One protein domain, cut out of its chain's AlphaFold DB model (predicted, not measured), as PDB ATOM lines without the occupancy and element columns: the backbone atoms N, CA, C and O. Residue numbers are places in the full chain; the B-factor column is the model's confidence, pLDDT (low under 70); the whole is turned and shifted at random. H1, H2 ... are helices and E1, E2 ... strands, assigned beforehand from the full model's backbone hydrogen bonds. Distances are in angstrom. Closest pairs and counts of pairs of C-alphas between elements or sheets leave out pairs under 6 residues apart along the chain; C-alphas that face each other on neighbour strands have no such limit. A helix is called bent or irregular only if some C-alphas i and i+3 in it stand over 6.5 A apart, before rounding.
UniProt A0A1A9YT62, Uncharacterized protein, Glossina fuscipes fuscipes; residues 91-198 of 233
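What this domain is: This is residues 91 to 198 of the 233 residues of an uncharacterized protein of Glossina fuscipes fuscipes (UniProt A0A1A9YT62). One strongly twisted sheet of six strands makes the body, and the long helix H2 crosses its E1 edge with residues 174 to 184 and then sticks out as an arm, residues 185 to 198 standing free. The 108 printed residues hold E1 E2 E3 E4 H1 E5 E6 H2 along the chain; the sheet order is E1 - E2 - E3 - E4 - E5 - E6, all antiparallel, and the class is mixed. The whole is only just loose, close to compact, with a radius of gyration of the C-alphas of 16.1 A and spans of 53 by 35 by 26 A.

Where its parts are: The strands are E1, residues 105 to 108, from C-alpha 105 at (341.796, 348.147, 333.679); E2, 114 to 118; E3, 121 to 129, 22.9 A long; E4, 132 to 137; E5, 152 to 156; and E6, 159 to 164. H1 is residues 138 to 141, irregular but only just, with C-alphas 138 and 141 6.8 A apart. H2, residues 174 to 196, is 32.3 A long and ends at (334.209, 321.245, 338.774).

How they stand to each other: E1 to E4 form a meander, each strand the antiparallel neighbour of the one before; E3 bends by 55 degrees at residue 126. Between the neighbour strands E1 and E2, N 107 and O 115 are within hydrogen-bond range at 2.9 A, and between the neighbour strands E4 and E5, N 155 and O 133 are within hydrogen-bond range at 2.9 A. H2 touches E1, closest at the C-alphas of Ile 107 and Leu 181, 7.0 A. H1 is on the sheet at a height of 7.9 A, over none of its strands; H1 and H2 are apart. In H2 every O i to N i+4 pair is within hydrogen-bond range; H1 is too short for one, and its one O i to N i+3 pair is not within range.

The domain as a whole: The C-alphas of Ile 91 and Arg 198, the two farthest apart, are 54.2 A apart. The printed part has no cut and no long link. Mean pLDDT of the printed part is 76.1, with residues 91 to 103, 110, 112, 165 and 187 to 198 under 70.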
ATOM      1  N   ILE A  91     349.113 370.185 329.760       42.94
ATOM      2  CA  ILE A  91     349.104 368.792 329.338       42.94
ATOM      3  C   ILE A  91     347.654 368.328 329.578       42.94
ATOM      4  O   ILE A  91     347.330 367.629 330.536       42.94
ATOM      5  N   GLU A  92     346.723 368.787 328.734       40.28
ATOM      6  CA  GLU A  92     345.904 367.817 328.052       40.28
ATOM      7  C   GLU A  92     346.975 366.932 327.458       40.28
ATOM      8  O   GLU A  92     347.765 367.362 326.618       40.28
ATOM      9  N   LEU A  93     347.084 365.714 327.979       40.34
ATOM     10  CA  LEU A  93     347.482 364.663 327.077       40.34
ATOM     11  C   LEU A  93     346.473 364.850 325.950       40.34
ATOM     12  O   LEU A  93     345.306 364.500 326.129       40.34
ATOM     13  N   LYS A  94     346.871 365.546 324.874       34.19
ATOM     14  CA  LYS A  94     346.239 365.370 323.590       34.19
ATOM     15  C   LYS A  94     346.411 363.890 323.416       34.19
ATOM     16  O   LYS A  94     347.502 363.378 323.179       34.19
ATOM     17  N   THR A  95     345.354 363.187 323.768       39.75
ATOM     18  CA  THR A  95     345.189 361.797 323.476       39.75
ATOM     19  C   THR A  95     345.040 361.762 321.964       39.75
ATOM     20  O   THR A  95     343.980 361.464 321.442       39.75
ATOM     21  N   ASP A  96     346.133 362.022 321.252       39.34
ATOM     22  CA  ASP A  96     346.367 361.418 319.949       39.34
ATOM     23  C   ASP A  96     346.433 359.882 320.148       39.34
ATOM     24  O   ASP A  96     346.263 359.096 319.225       39.34
ATOM     25  N   SER A  97     346.556 359.444 321.411       45.19
ATOM     26  CA  SER A  97     346.269 358.113 321.948       45.19
ATOM     27  C   SER A  97     344.824 357.903 322.451       45.19
ATOM     28  O   SER A  97     344.614 357.028 323.290       45.19
ATOM     29  N   ALA A  98     343.814 358.668 322.009       41.53
ATOM     30  CA  ALA A  98     342.414 358.493 322.458       41.53
ATOM     31  C   ALA A  98     341.876 357.085 322.170       41.53
ATOM     32  O   ALA A  98     340.983 356.611 322.863       41.53
ATOM     33  N   ASN A  99     342.506 356.383 321.229       46.00
ATOM     34  CA  ASN A  99     342.197 355.000 320.895       46.00
ATOM     35  C   ASN A  99     342.866 353.952 321.813       46.00
ATOM     36  O   ASN A  99     342.674 352.766 321.590       46.00
ATOM     37  N   LEU A 100     343.661 354.341 322.822       45.38
ATOM     38  CA  LEU A 100     344.411 353.402 323.683       45.38
ATOM     39  C   LEU A 100     343.925 353.337 325.141       45.38
ATOM     40  O   LEU A 100     344.446 352.532 325.909       45.38
ATOM     41  N   ILE A 101     342.951 354.161 325.549       57.91
ATOM     42  CA  ILE A 101     342.420 354.188 326.931       57.91
ATOM     43  C   ILE A 101     340.893 354.010 326.942       57.91
ATOM     44  O   ILE A 101     340.186 354.569 327.783       57.91
ATOM     45  N   GLU A 102     340.362 353.268 325.971       56.16
ATOM     46  CA  GLU A 102     338.967 352.816 326.027       56.16
ATOM     47  C   GLU A 102     338.814 351.644 327.005       56.16
ATOM     48  O   GLU A 102     337.822 351.566 327.728       56.16
ATOM     49  N   ASP A 103     339.860 350.823 327.136       65.38
ATOM     50  CA  ASP A 103     339.892 349.675 328.035       65.38
ATOM     51  C   ASP A 103     340.525 350.049 329.379       65.38
ATOM     52  O   ASP A 103     341.710 349.834 329.648       65.38
ATOM     53  N   LEU A 104     339.718 350.650 330.254       83.12
ATOM     54  CA  LEU A 104     340.115 350.901 331.636       83.12
ATOM     55  C   LEU A 104     340.299 349.578 332.385       83.12
ATOM     56  O   LEU A 104     339.354 348.811 332.569       83.12
ATOM     57  N   GLN A 105     341.511 349.333 332.882       86.25
ATOM     58  CA  GLN A 105     341.796 348.147 333.679       86.25
ATOM     59  C   GLN A 105     341.413 348.374 335.143       86.25
ATOM     60  O   GLN A 105     341.925 349.279 335.807       86.25
ATOM     61  N   PHE A 106     340.570 347.497 335.678       89.00
ATOM     62  CA  PHE A 106     340.248 347.446 337.100       89.00
ATOM     63  C   PHE A 106     340.777 346.150 337.706       89.00
ATOM     64  O   PHE A 106     340.648 345.080 337.116       89.00
ATOM     65  N   ILE A 107     341.363 346.248 338.896       87.19
ATOM     66  CA  ILE A 107     341.748 345.093 339.707       87.19
ATOM     67  C   ILE A 107     340.935 345.098 340.996       87.19
ATOM     68  O   ILE A 107     340.786 346.138 341.645       87.19
ATOM     69  N   GLU A 108     340.392 343.949 341.377       80.50
ATOM     70  CA  GLU A 108     339.699 343.822 342.653       80.50
ATOM     71  C   GLU A 108     340.710 343.871 343.796       80.50
ATOM     72  O   GLU A 108     341.698 343.134 343.825       80.50
ATOM     73  N   SER A 109     340.475 344.761 344.758       73.00
ATOM     74  CA  SER A 109     341.238 344.719 345.999       73.00
ATOM     75  C   SER A 109     340.755 343.562 346.885       73.00
ATOM     76  O   SER A 109     339.615 343.112 346.755       73.00
ATOM     77  N   PRO A 110     341.561 343.132 347.873       66.31
ATOM     78  CA  PRO A 110     341.168 342.110 348.851       66.31
ATOM     79  C   PRO A 110     339.897 342.431 349.651       66.31
ATOM     80  O   PRO A 110     339.353 341.550 350.305       66.31
ATOM     81  N   TRP A 111     339.438 343.684 349.616       71.88
ATOM     82  CA  TRP A 111     338.228 344.154 350.292       71.88
ATOM     83  C   TRP A 111     337.083 344.433 349.310       71.88
ATOM     84  O   TRP A 111     336.221 345.259 349.599       71.88
ATOM     85  N   ALA A 112     337.115 343.815 348.123       63.22
ATOM     86  CA  ALA A 112     336.101 343.937 347.070       63.22
ATOM     87  C   ALA A 112     335.843 345.376 346.575       63.22
ATOM     88  O   ALA A 112     334.823 345.664 345.955       63.22
ATOM     89  N   THR A 113     336.778 346.303 346.813       77.56
ATOM     90  CA  THR A 113     336.737 347.640 346.203       77.56
ATOM     91  C   THR A 113     337.643 347.663 344.970       77.56
ATOM     92  O   THR A 113     338.828 347.333 345.095       77.56
ATOM     93  N   PRO A 114     337.138 348.020 343.777       82.12
ATOM     94  CA  PRO A 114     337.952 348.034 342.571       82.12
ATOM     95  C   PRO A 114     338.999 349.150 342.635       82.12
ATOM     96  O   PRO A 114     338.708 350.289 343.012       82.12
ATOM     97  N   CYS A 115     340.225 348.818 342.250       91.19
ATOM     98  CA  CYS A 115     341.293 349.772 341.996       91.19
ATOM     99  C   CYS A 115     341.434 349.947 340.487       91.19
ATOM    100  O   CYS A 115     341.598 348.971 339.761       91.19
ATOM    101  N   LEU A 116     341.396 351.190 340.022       92.56
ATOM    102  CA  LEU A 116     341.710 351.518 338.638       92.56
ATOM    103  C   LEU A 116     343.231 351.446 338.448       92.56
ATOM    104  O   LEU A 116     343.980 351.960 339.284       92.56
ATOM    105  N   VAL A 117     343.683 350.840 337.355       90.06
ATOM    106  CA  VAL A 117     345.092 350.764 336.969       90.06
ATOM    107  C   VAL A 117     345.298 351.567 335.692       90.06
ATOM    108  O   VAL A 117     344.671 351.298 334.675       90.06
ATOM    109  N   LEU A 118     346.192 352.555 335.747       86.06
ATOM    110  CA  LEU A 118     346.623 353.336 334.586       86.06
ATOM    111  C   LEU A 118     348.146 353.421 334.595       86.06
ATOM    112  O   LEU A 118     348.722 353.868 335.585       86.06
ATOM    113  N   TYR A 119     348.796 352.998 333.510       81.31
ATOM    114  CA  TYR A 119     350.255 353.088 333.339       81.31
ATOM    115  C   TYR A 119     351.060 352.482 334.508       81.31
ATOM    116  O   TYR A 119     352.035 353.062 334.977       81.31
ATOM    117  N   GLY A 120     350.610 351.344 335.046       83.19
ATOM    118  CA  GLY A 120     351.243 350.701 336.206       83.19
ATOM    119  C   GLY A 120     350.978 351.398 337.548       83.19
ATOM    120  O   GLY A 120     351.501 350.975 338.578       83.19
ATOM    121  N   PHE A 121     350.151 352.442 337.590       89.19
ATOM    122  CA  PHE A 121     349.748 353.115 338.819       89.19
ATOM    123  C   PHE A 121     348.331 352.727 339.240       89.19
ATOM    124  O   PHE A 121     347.396 352.766 338.448       89.19
ATOM    125  N   MET A 122     348.169 352.404 340.524       92.81
ATOM    126  CA  MET A 122     346.876 352.139 341.139       92.81
ATOM    127  C   MET A 122     346.204 353.428 341.610       92.81
ATOM    128  O   MET A 122     346.838 354.316 342.197       92.81
ATOM    129  N   PHE A 123     344.892 353.474 341.424       93.38
ATOM    130  CA  PHE A 123     344.013 354.546 341.849       93.38
ATOM    131  C   PHE A 123     342.849 353.991 342.666       93.38
ATOM    132  O   PHE A 123     342.257 352.965 342.336       93.38
ATOM    133  N   ASN A 124     342.483 354.720 343.714       93.69
ATOM    134  CA  ASN A 124     341.308 354.451 344.528       93.69
ATOM    135  C   ASN A 124     340.201 355.449 344.190       93.69
ATOM    136  O   ASN A 124     340.449 356.656 344.055       93.69
ATOM    137  N   CYS A 125     338.973 354.941 344.086       92.12
ATOM    138  CA  CYS A 125     337.799 355.775 343.894       92.12
ATOM    139  C   CYS A 125     337.611 356.655 345.132       92.12
ATOM    140  O   CYS A 125     337.498 356.167 346.256       92.12
ATOM    141  N   HIS A 126     337.605 357.967 344.931       92.31
ATOM    142  CA  HIS A 126     337.362 358.942 345.985       92.31
ATOM    143  C   HIS A 126     335.884 359.309 346.082       92.31
ATOM    144  O   HIS A 126     335.362 359.442 347.187       92.31
ATOM    145  N   SER A 127     335.227 359.516 344.943       92.25
ATOM    146  CA  SER A 127     333.801 359.825 344.894       92.25
ATOM    147  C   SER A 127     333.222 359.528 343.519       92.25
ATOM    148  O   SER A 127     333.919 359.576 342.507       92.25
ATOM    149  N   ARG A 128     331.918 359.264 343.489       92.88
ATOM    150  CA  ARG A 128     331.126 359.126 342.268       92.88
ATOM    151  C   ARG A 128     330.002 360.148 342.332       92.88
ATOM    152  O   ARG A 128     329.344 360.264 343.364       92.88
ATOM    153  N   LYS A 129     329.830 360.942 341.282       88.00
ATOM    154  CA  LYS A 129     328.766 361.945 341.202       88.00
ATOM    155  C   LYS A 129     328.307 362.078 339.759       88.00
ATOM    156  O   LYS A 129     329.108 362.433 338.895       88.00
ATOM    157  N   ASN A 130     327.012 361.873 339.526       90.94
ATOM    158  CA  ASN A 130     326.430 361.785 338.184       90.94
ATOM    159  C   ASN A 130     327.193 360.717 337.369       90.94
ATOM    160  O   ASN A 130     327.605 359.706 337.930       90.94
ATOM    161  N   ASN A 131     327.482 360.980 336.093       89.00
ATOM    162  CA  ASN A 131     328.284 360.094 335.244       89.00
ATOM    163  C   ASN A 131     329.802 360.310 335.393       89.00
ATOM    164  O   ASN A 131     330.553 359.969 334.482       89.00
ATOM    165  N   LYS A 132     330.258 360.928 336.491       89.75
ATOM    166  CA  LYS A 132     331.679 361.177 336.768       89.75
ATOM    167  C   LYS A 132     332.145 360.386 337.976       89.75
ATOM    168  O   LYS A 132     331.531 360.429 339.043       89.75
ATOM    169  N   GLU A 133     333.312 359.781 337.846       93.31
ATOM    170  CA  GLU A 133     334.035 359.159 338.943       93.31
ATOM    171  C   GLU A 133     335.370 359.868 339.151       93.31
ATOM    172  O   GLU A 133     336.127 360.111 338.211       93.31
ATOM    173  N   TYR A 134     335.658 360.217 340.399       90.75
ATOM    174  CA  TYR A 134     336.864 360.920 340.802       90.75
ATOM    175  C   TYR A 134     337.783 359.944 341.507       90.75
ATOM    176  O   TYR A 134     337.444 359.394 342.555       90.75
ATOM    177  N   TRP A 135     338.978 359.788 340.966       94.38
ATOM    178  CA  TRP A 135     339.958 358.818 341.417       94.38
ATOM    179  C   TRP A 135     341.216 359.536 341.887       94.38
ATOM    180  O   TRP A 135     341.593 360.598 341.379       94.38
ATOM    181  N   ARG A 136     341.862 358.982 342.909       94.62
ATOM    182  CA  ARG A 136     343.126 359.486 343.460       94.62
ATOM    183  C   ARG A 136     344.139 358.364 343.438       94.62
ATOM    184  O   ARG A 136     343.764 357.212 343.633       94.62
ATOM    185  N   CYS A 137     345.406 358.693 343.233       93.38
ATOM    186  CA  CYS A 137     346.468 357.703 343.341       93.38
ATOM    187  C   CYS A 137     346.398 356.979 344.695       93.38
ATOM    188  O   CYS A 137     346.091 357.593 345.719       93.38
ATOM    189  N   HIS A 138     346.721 355.689 344.708       93.12
ATOM    190  CA  HIS A 138     346.755 354.865 345.911       93.12
ATOM    191  C   HIS A 138     347.598 355.485 347.039       93.12
ATOM    192  O   HIS A 138     347.181 355.529 348.198       93.12
ATOM    193  N   ASN A 139     348.730 356.098 346.684       89.88
ATOM    194  CA  ASN A 139     349.620 356.769 347.633       89.88
ATOM    195  C   ASN A 139     349.133 358.162 348.085       89.88
ATOM    196  O   ASN A 139     349.848 358.867 348.801       89.88
ATOM    197  N   TYR A 140     347.911 358.575 347.731       92.19
ATOM    198  CA  TYR A 140     347.301 359.815 348.226       92.19
ATOM    199  C   TYR A 140     347.052 359.782 349.743       92.19
ATOM    200  O   TYR A 140     347.047 360.826 350.396       92.19
ATOM    201  N   SER A 141     346.853 358.594 350.317       89.69
ATOM    202  CA  SER A 141     346.480 358.413 351.727       89.69
ATOM    203  C   SER A 141     347.669 358.196 352.670       89.69
ATOM    204  O   SER A 141     347.459 357.852 353.832       89.69
ATOM    205  N   LYS A 142     348.915 358.410 352.218       85.12
ATOM    206  CA  LYS A 142     350.101 358.320 353.089       85.12
ATOM    207  C   LYS A 142     349.957 359.194 354.346       85.12
ATOM    208  O   LYS A 142     349.407 360.300 354.294       85.12
ATOM    209  N   LYS A 143     350.472 358.705 355.480       87.38
ATOM    210  CA  LYS A 143     350.382 359.390 356.783       87.38
ATOM    211  C   LYS A 143     351.078 360.753 356.743       87.38
ATOM    212  O   LYS A 143     350.471 361.761 357.097       87.38
ATOM    213  N   ILE A 144     352.311 360.779 356.239       77.12
ATOM    214  CA  ILE A 144     353.115 361.992 356.080       77.12
ATOM    215  C   ILE A 144     352.600 362.781 354.868       77.12
ATOM    216  O   ILE A 144     352.548 362.270 353.751       77.12
ATOM    217  N   HIS A 145     352.176 364.031 355.087       71.19
ATOM    218  CA  HIS A 145     351.478 364.828 354.070       71.19
ATOM    219  C   HIS A 145     352.356 365.214 352.867       71.19
ATOM    220  O   HIS A 145     351.840 365.300 351.746       71.19
ATOM    221  N   SER A 146     353.650 365.454 353.096       73.12
ATOM    222  CA  SER A 146     354.634 365.775 352.051       73.12
ATOM    223  C   SER A 146     354.878 364.598 351.107       73.12
ATOM    224  O   SER A 146     355.067 364.810 349.917       73.12
ATOM    225  N   GLU A 147     354.761 363.361 351.591       77.25
ATOM    226  CA  GLU A 147     354.942 362.160 350.768       77.25
ATOM    227  C   GLU A 147     353.702 361.765 349.959       77.25
ATOM    228  O   GLU A 147     353.770 360.878 349.105       77.25
ATOM    229  N   ARG A 148     352.540 362.376 350.220       82.81
ATOM    230  CA  ARG A 148     351.297 362.011 349.528       82.81
ATOM    231  C   ARG A 148     351.395 362.310 348.043       82.81
ATOM    232  O   ARG A 148     351.519 363.474 347.655       82.81
ATOM    233  N   CYS A 149     351.175 361.282 347.232       82.62
ATOM    234  CA  CYS A 149     351.007 361.453 345.799       82.62
ATOM    235  C   CYS A 149     349.769 362.303 345.505       82.62
ATOM    236  O   CYS A 149     348.706 362.105 346.102       82.62
ATOM    237  N   ARG A 150     349.892 363.274 344.594       84.50
ATOM    238  CA  ARG A 150     348.819 364.238 344.285       84.50
ATOM    239  C   ARG A 150     348.087 363.956 342.986       84.50
ATOM    240  O   ARG A 150     347.166 364.709 342.665       84.50
ATOM    241  N   ILE A 151     348.446 362.875 342.299       84.06
ATOM    242  CA  ILE A 151     347.829 362.492 341.034       84.06
ATOM    243  C   ILE A 151     346.383 362.066 341.239       84.06
ATOM    244  O   ILE A 151     346.030 361.360 342.192       84.06
ATOM    245  N   ARG A 152     345.535 362.546 340.336       90.88
ATOM    246  CA  ARG A 152     344.095 362.308 340.289       90.88
ATOM    247  C   ARG A 152     343.683 362.091 338.850       90.88
ATOM    248  O   ARG A 152     344.232 362.733 337.958       90.88
ATOM    249  N   CYS A 153     342.650 361.297 338.648       89.25
ATOM    250  CA  CYS A 153     342.001 361.193 337.354       89.25
ATOM    251  C   CYS A 153     340.483 361.255 337.495       89.25
ATOM    252  O   CYS A 153     339.923 361.070 338.580       89.25
ATOM    253  N   VAL A 154     339.833 361.604 336.392       88.19
ATOM    254  CA  VAL A 154     338.379 361.642 336.282       88.19
ATOM    255  C   VAL A 154     337.980 360.695 335.171       88.19
ATOM    256  O   VAL A 154     338.486 360.822 334.057       88.19
ATOM    257  N   ILE A 155     337.068 359.786 335.483       89.00
ATOM    258  CA  ILE A 155     336.362 358.976 334.497       89.00
ATOM    259  C   ILE A 155     335.000 359.626 334.281       89.00
ATOM    260  O   ILE A 155     334.346 360.018 335.245       89.00
ATOM    261  N   GLU A 156     334.585 359.781 333.031       88.44
ATOM    262  CA  GLU A 156     333.249 360.253 332.676       88.44
ATOM    263  C   GLU A 156     332.651 359.317 331.632       88.44
ATOM    264  O   GLU A 156     333.315 358.994 330.650       88.44
ATOM    265  N   ASN A 157     331.416 358.860 331.852       86.94
ATOM    266  CA  ASN A 157     330.742 357.896 330.972       86.94
ATOM    267  C   ASN A 157     331.598 356.640 330.691       86.94
ATOM    268  O   ASN A 157     331.660 356.161 329.563       86.94
ATOM    269  N   GLY A 158     332.311 356.141 331.709       84.69
ATOM    270  CA  GLY A 158     333.165 354.955 331.589       84.69
ATOM    271  C   GLY A 158     334.489 355.165 330.846       84.69
ATOM    272  O   GLY A 158     335.233 354.206 330.703       84.69
ATOM    273  N   LYS A 159     334.825 356.389 330.415       86.12
ATOM    274  CA  LYS A 159     336.093 356.697 329.731       86.12
ATOM    275  C   LYS A 159     336.975 357.633 330.548       86.12
ATOM    276  O   LYS A 159     336.477 358.472 331.305       86.12
ATOM    277  N   LEU A 160     338.296 357.517 330.396       85.00
ATOM    278  CA  LEU A 160     339.229 358.453 331.025       85.00
ATOM    279  C   LEU A 160     339.037 359.853 330.430       85.00
ATOM    280  O   LEU A 160     339.337 360.090 329.266       85.00
ATOM    281  N   LYS A 161     338.575 360.798 331.249       85.06
ATOM    282  CA  LYS A 161     338.356 362.191 330.843       85.06
ATOM    283  C   LYS A 161     339.583 363.067 331.050       85.06
ATOM    284  O   LYS A 161     339.856 363.954 330.254       85.06
ATOM    285  N   SER A 162     340.263 362.915 332.185       78.62
ATOM    286  CA  SER A 162     341.434 363.745 332.492       78.62
ATOM    287  C   SER A 162     342.314 363.133 333.572       78.62
ATOM    288  O   SER A 162     341.818 362.452 334.473       78.62
ATOM    289  N   ILE A 163     343.605 363.459 333.521       81.62
ATOM    290  CA  ILE A 163     344.583 363.233 334.587       81.62
ATOM    291  C   ILE A 163     345.088 364.603 335.062       81.62
ATOM    292  O   ILE A 163     345.189 365.561 334.298       81.62
ATOM    293  N   SER A 164     345.337 364.747 336.359       77.88
ATOM    294  CA  SER A 164     345.821 365.989 336.964       77.88
ATOM    295  C   SER A 164     346.696 365.709 338.181       77.88
ATOM    296  O   SER A 164     346.649 364.619 338.743       77.88
ATOM    297  N   GLY A 165     347.459 366.712 338.621       67.56
ATOM    298  CA  GLY A 165     348.298 366.617 339.820       67.56
ATOM    299  C   GLY A 165     349.805 366.538 339.561       67.56
ATOM    300  O   GLY A 165     350.539 366.398 340.532       67.56
ATOM    301  N   GLY A 166     350.256 366.675 338.307       70.88
ATOM    302  CA  GLY A 166     351.678 366.672 337.936       70.88
ATOM    303  C   GLY A 166     352.193 365.271 337.608       70.88
ATOM    304  O   GLY A 166     351.473 364.504 336.976       70.88
ATOM    305  N   GLY A 167     353.415 364.954 338.045       73.50
ATOM    306  CA  GLY A 167     353.988 363.605 338.012       73.50
ATOM    307  C   GLY A 167     353.795 362.841 339.329       73.50
ATOM    308  O   GLY A 167     353.539 363.434 340.383       73.50
ATOM    309  N   HIS A 168     353.903 361.513 339.275       78.25
ATOM    310  CA  HIS A 168     353.951 360.681 340.479       78.25
ATOM    311  C   HIS A 168     355.271 360.915 341.231       78.25
ATOM    312  O   HIS A 168     356.325 361.021 340.617       78.25
ATOM    313  N   ASN A 169     355.222 360.955 342.564       76.06
ATOM    314  CA  ASN A 169     356.398 361.088 343.441       76.06
ATOM    315  C   ASN A 169     356.847 359.737 344.031       76.06
ATOM    316  O   ASN A 169     357.367 359.662 345.141       76.06
ATOM    317  N   HIS A 170     356.533 358.648 343.335       81.19
ATOM    318  CA  HIS A 170     356.839 357.284 343.738       81.19
ATOM    319  C   HIS A 170     356.883 356.391 342.500       81.19
ATOM    320  O   HIS A 170     356.270 356.708 341.479       81.19
ATOM    321  N   ALA A 171     357.551 355.246 342.622       79.75
ATOM    322  CA  ALA A 171     357.584 354.241 341.570       79.75
ATOM    323  C   ALA A 171     356.173 353.688 341.251       79.75
ATOM    324  O   ALA A 171     355.280 353.729 342.113       79.75
ATOM    325  N   PRO A 172     355.954 353.164 340.030       83.62
ATOM    326  CA  PRO A 172     354.757 352.402 339.682       83.62
ATOM    327  C   PRO A 172     354.461 351.275 340.677       83.62
ATOM    328  O   PRO A 172     355.349 350.720 341.314       83.62
ATOM    329  N   HIS A 173     353.189 350.907 340.797       88.56
ATOM    330  CA  HIS A 173     352.728 349.857 341.707       88.56
ATOM    331  C   HIS A 173     352.788 348.459 341.064       88.56
ATOM    332  O   HIS A 173     351.986 347.603 341.428       88.56
ATOM    333  N   THR A 174     353.686 348.228 340.103       83.50
ATOM    334  CA  THR A 174     353.746 347.011 339.268       83.50
ATOM    335  C   THR A 174     353.744 345.733 340.100       83.50
ATOM    336  O   THR A 174     352.828 344.928 339.970       83.50
ATOM    337  N   GLU A 175     354.662 345.614 341.060       87.25
ATOM    338  CA  GLU A 175     354.758 344.444 341.944       87.25
ATOM    339  C   GLU A 175     353.464 344.210 342.749       87.25
ATOM    340  O   GLU A 175     353.012 343.082 342.955       87.25
ATOM    341  N   LYS A 176     352.821 345.293 343.202       88.44
ATOM    342  CA  LYS A 176     351.563 345.214 343.955       88.44
ATOM    343  C   LYS A 176     350.399 344.783 343.065       88.44
ATOM    344  O   LYS A 176     349.560 344.004 343.515       88.44
ATOM    345  N   ILE A 177     350.352 345.282 341.831       86.12
ATOM    346  CA  ILE A 177     349.354 344.913 340.824       86.12
ATOM    347  C   ILE A 177     349.492 343.427 340.486       86.12
ATOM    348  O   ILE A 177     348.502 342.703 340.552       86.12
ATOM    349  N   GLU A 178     350.706 342.953 340.211       87.75
ATOM    350  CA  GLU A 178     350.985 341.543 339.911       87.75
ATOM    351  C   GLU A 178     350.544 340.622 341.051       87.75
ATOM    352  O   GLU A 178     349.800 339.668 340.822       87.75
ATOM    353  N   LYS A 179     350.898 340.957 342.298       87.50
ATOM    354  CA  LYS A 179     350.457 340.207 343.487       87.50
ATOM    355  C   LYS A 179     348.932 340.153 343.625       87.50
ATOM    356  O   LYS A 179     348.394 339.133 344.056       87.50
ATOM    357  N   MET A 180     348.227 341.237 343.293       84.50
ATOM    358  CA  MET A 180     346.760 341.268 343.322       84.50
ATOM    359  C   MET A 180     346.150 340.403 342.214       84.50
ATOM    360  O   MET A 180     345.256 339.612 342.502       84.50
ATOM    361  N   LEU A 181     346.667 340.498 340.987       84.31
ATOM    362  CA  LEU A 181     346.215 339.683 339.858       84.31
ATOM    363  C   LEU A 181     346.435 338.188 340.111       84.31
ATOM    364  O   LEU A 181     345.543 337.384 339.846       84.31
ATOM    365  N   GLU A 182     347.589 337.817 340.661       84.19
ATOM    366  CA  GLU A 182     347.903 336.424 340.974       84.19
ATOM    367  C   GLU A 182     346.977 335.870 342.065       84.19
ATOM    368  O   GLU A 182     346.427 334.778 341.928       84.19
ATOM    369  N   ARG A 183     346.692 336.665 343.107       79.69
ATOM    370  CA  ARG A 183     345.690 336.299 344.115       79.69
ATOM    371  C   ARG A 183     344.312 336.087 343.487       79.69
ATOM    372  O   ARG A 183     343.666 335.090 343.803       79.69
ATOM    373  N   SER A 184     343.865 336.988 342.612       76.12
ATOM    374  CA  SER A 184     342.585 336.834 341.913       76.12
ATOM    375  C   SER A 184     342.552 335.553 341.076       76.12
ATOM    376  O   SER A 184     341.579 334.812 341.166       76.12
ATOM    377  N   ARG A 185     343.635 335.215 340.356       77.56
ATOM    378  CA  ARG A 185     343.744 333.943 339.614       77.56
ATOM    379  C   ARG A 185     343.644 332.725 340.523       77.56
ATOM    380  O   ARG A 185     342.915 331.796 340.197       77.56
ATOM    381  N   MET A 186     344.336 332.718 341.662       70.38
ATOM    382  CA  MET A 186     344.281 331.602 342.613       70.38
ATOM    383  C   MET A 186     342.876 331.414 343.195       70.38
ATOM    384  O   MET A 186     342.401 330.285 343.305       70.38
ATOM    385  N   VAL A 187     342.181 332.507 343.524       68.31
ATOM    386  CA  VAL A 187     340.793 332.460 344.009       68.31
ATOM    387  C   VAL A 187     339.843 331.977 342.909       68.31
ATOM    388  O   VAL A 187     339.019 331.104 343.173       68.31
ATOM    389  N   SER A 188     339.987 332.461 341.671       63.41
ATOM    390  CA  SER A 188     339.197 331.995 340.523       63.41
ATOM    391  C   SER A 188     339.456 330.525 340.191       63.41
ATOM    392  O   SER A 188     338.507 329.791 339.933       63.41
ATOM    393  N   ASN A 189     340.708 330.065 340.252       59.22
ATOM    394  CA  ASN A 189     341.062 328.663 340.033       59.22
ATOM    395  C   ASN A 189     340.496 327.769 341.141       59.22
ATOM    396  O   ASN A 189     339.926 326.728 340.842       59.22
ATOM    397  N   ASN A 190     340.559 328.190 342.407       57.72
ATOM    398  CA  ASN A 190     339.942 327.453 343.514       57.72
ATOM    399  C   ASN A 190     338.408 327.437 343.422       57.72
ATOM    400  O   ASN A 190     337.787 326.416 343.714       57.72
ATOM    401  N   ALA A 191     337.786 328.528 342.967       57.50
ATOM    402  CA  ALA A 191     336.354 328.574 342.685       57.50
ATOM    403  C   ALA A 191     335.974 327.661 341.506       57.50
ATOM    404  O   ALA A 191     334.990 326.931 341.599       57.50
ATOM    405  N   ALA A 192     336.774 327.632 340.436       53.00
ATOM    406  CA  ALA A 192     336.580 326.747 339.289       53.00
ATOM    407  C   ALA A 192     336.780 325.268 339.658       53.00
ATOM    408  O   ALA A 192     335.969 324.435 339.268       53.00
ATOM    409  N   VAL A 193     337.787 324.930 340.470       50.69
ATOM    410  CA  VAL A 193     338.013 323.571 341.003       50.69
ATOM    411  C   VAL A 193     336.874 323.149 341.945       50.69
ATOM    412  O   VAL A 193     336.397 322.014 341.884       50.69
ATOM    413  N   SER A 194     336.358 324.072 342.762       49.59
ATOM    414  CA  SER A 194     335.182 323.846 343.617       49.59
ATOM    415  C   SER A 194     333.888 323.665 342.806       49.59
ATOM    416  O   SER A 194     333.039 322.853 343.167       49.59
ATOM    417  N   LEU A 195     333.757 324.343 341.661       44.75
ATOM    418  CA  LEU A 195     332.627 324.180 340.742       44.75
ATOM    419  C   LEU A 195     332.729 322.869 339.937       44.75
ATOM    420  O   LEU A 195     331.732 322.171 339.774       44.75
ATOM    421  N   LEU A 196     333.936 322.491 339.502       42.28
ATOM    422  CA  LEU A 196     334.209 321.245 338.774       42.28
ATOM    423  C   LEU A 196     333.996 319.995 339.639       42.28
ATOM    424  O   LEU A 196     333.553 318.974 339.119       42.28
ATOM    425  N   SER A 197     334.212 320.071 340.958       37.47
ATOM    426  CA  SER A 197     333.885 318.963 341.876       37.47
ATOM    427  C   SER A 197     332.374 318.749 342.081       37.47
ATOM    428  O   SER A 197     331.970 317.737 342.653       37.47
ATOM    429  N   ARG A 198     331.523 319.663 341.584       39.25
ATOM    430  CA  ARG A 198     330.055 319.613 341.714       39.25
ATOM    431  C   ARG A 198     329.305 319.290 340.420       39.25
ATOM    432  O   ARG A 198     328.081 319.193 340.461       39.25
TER     433      ARG A 198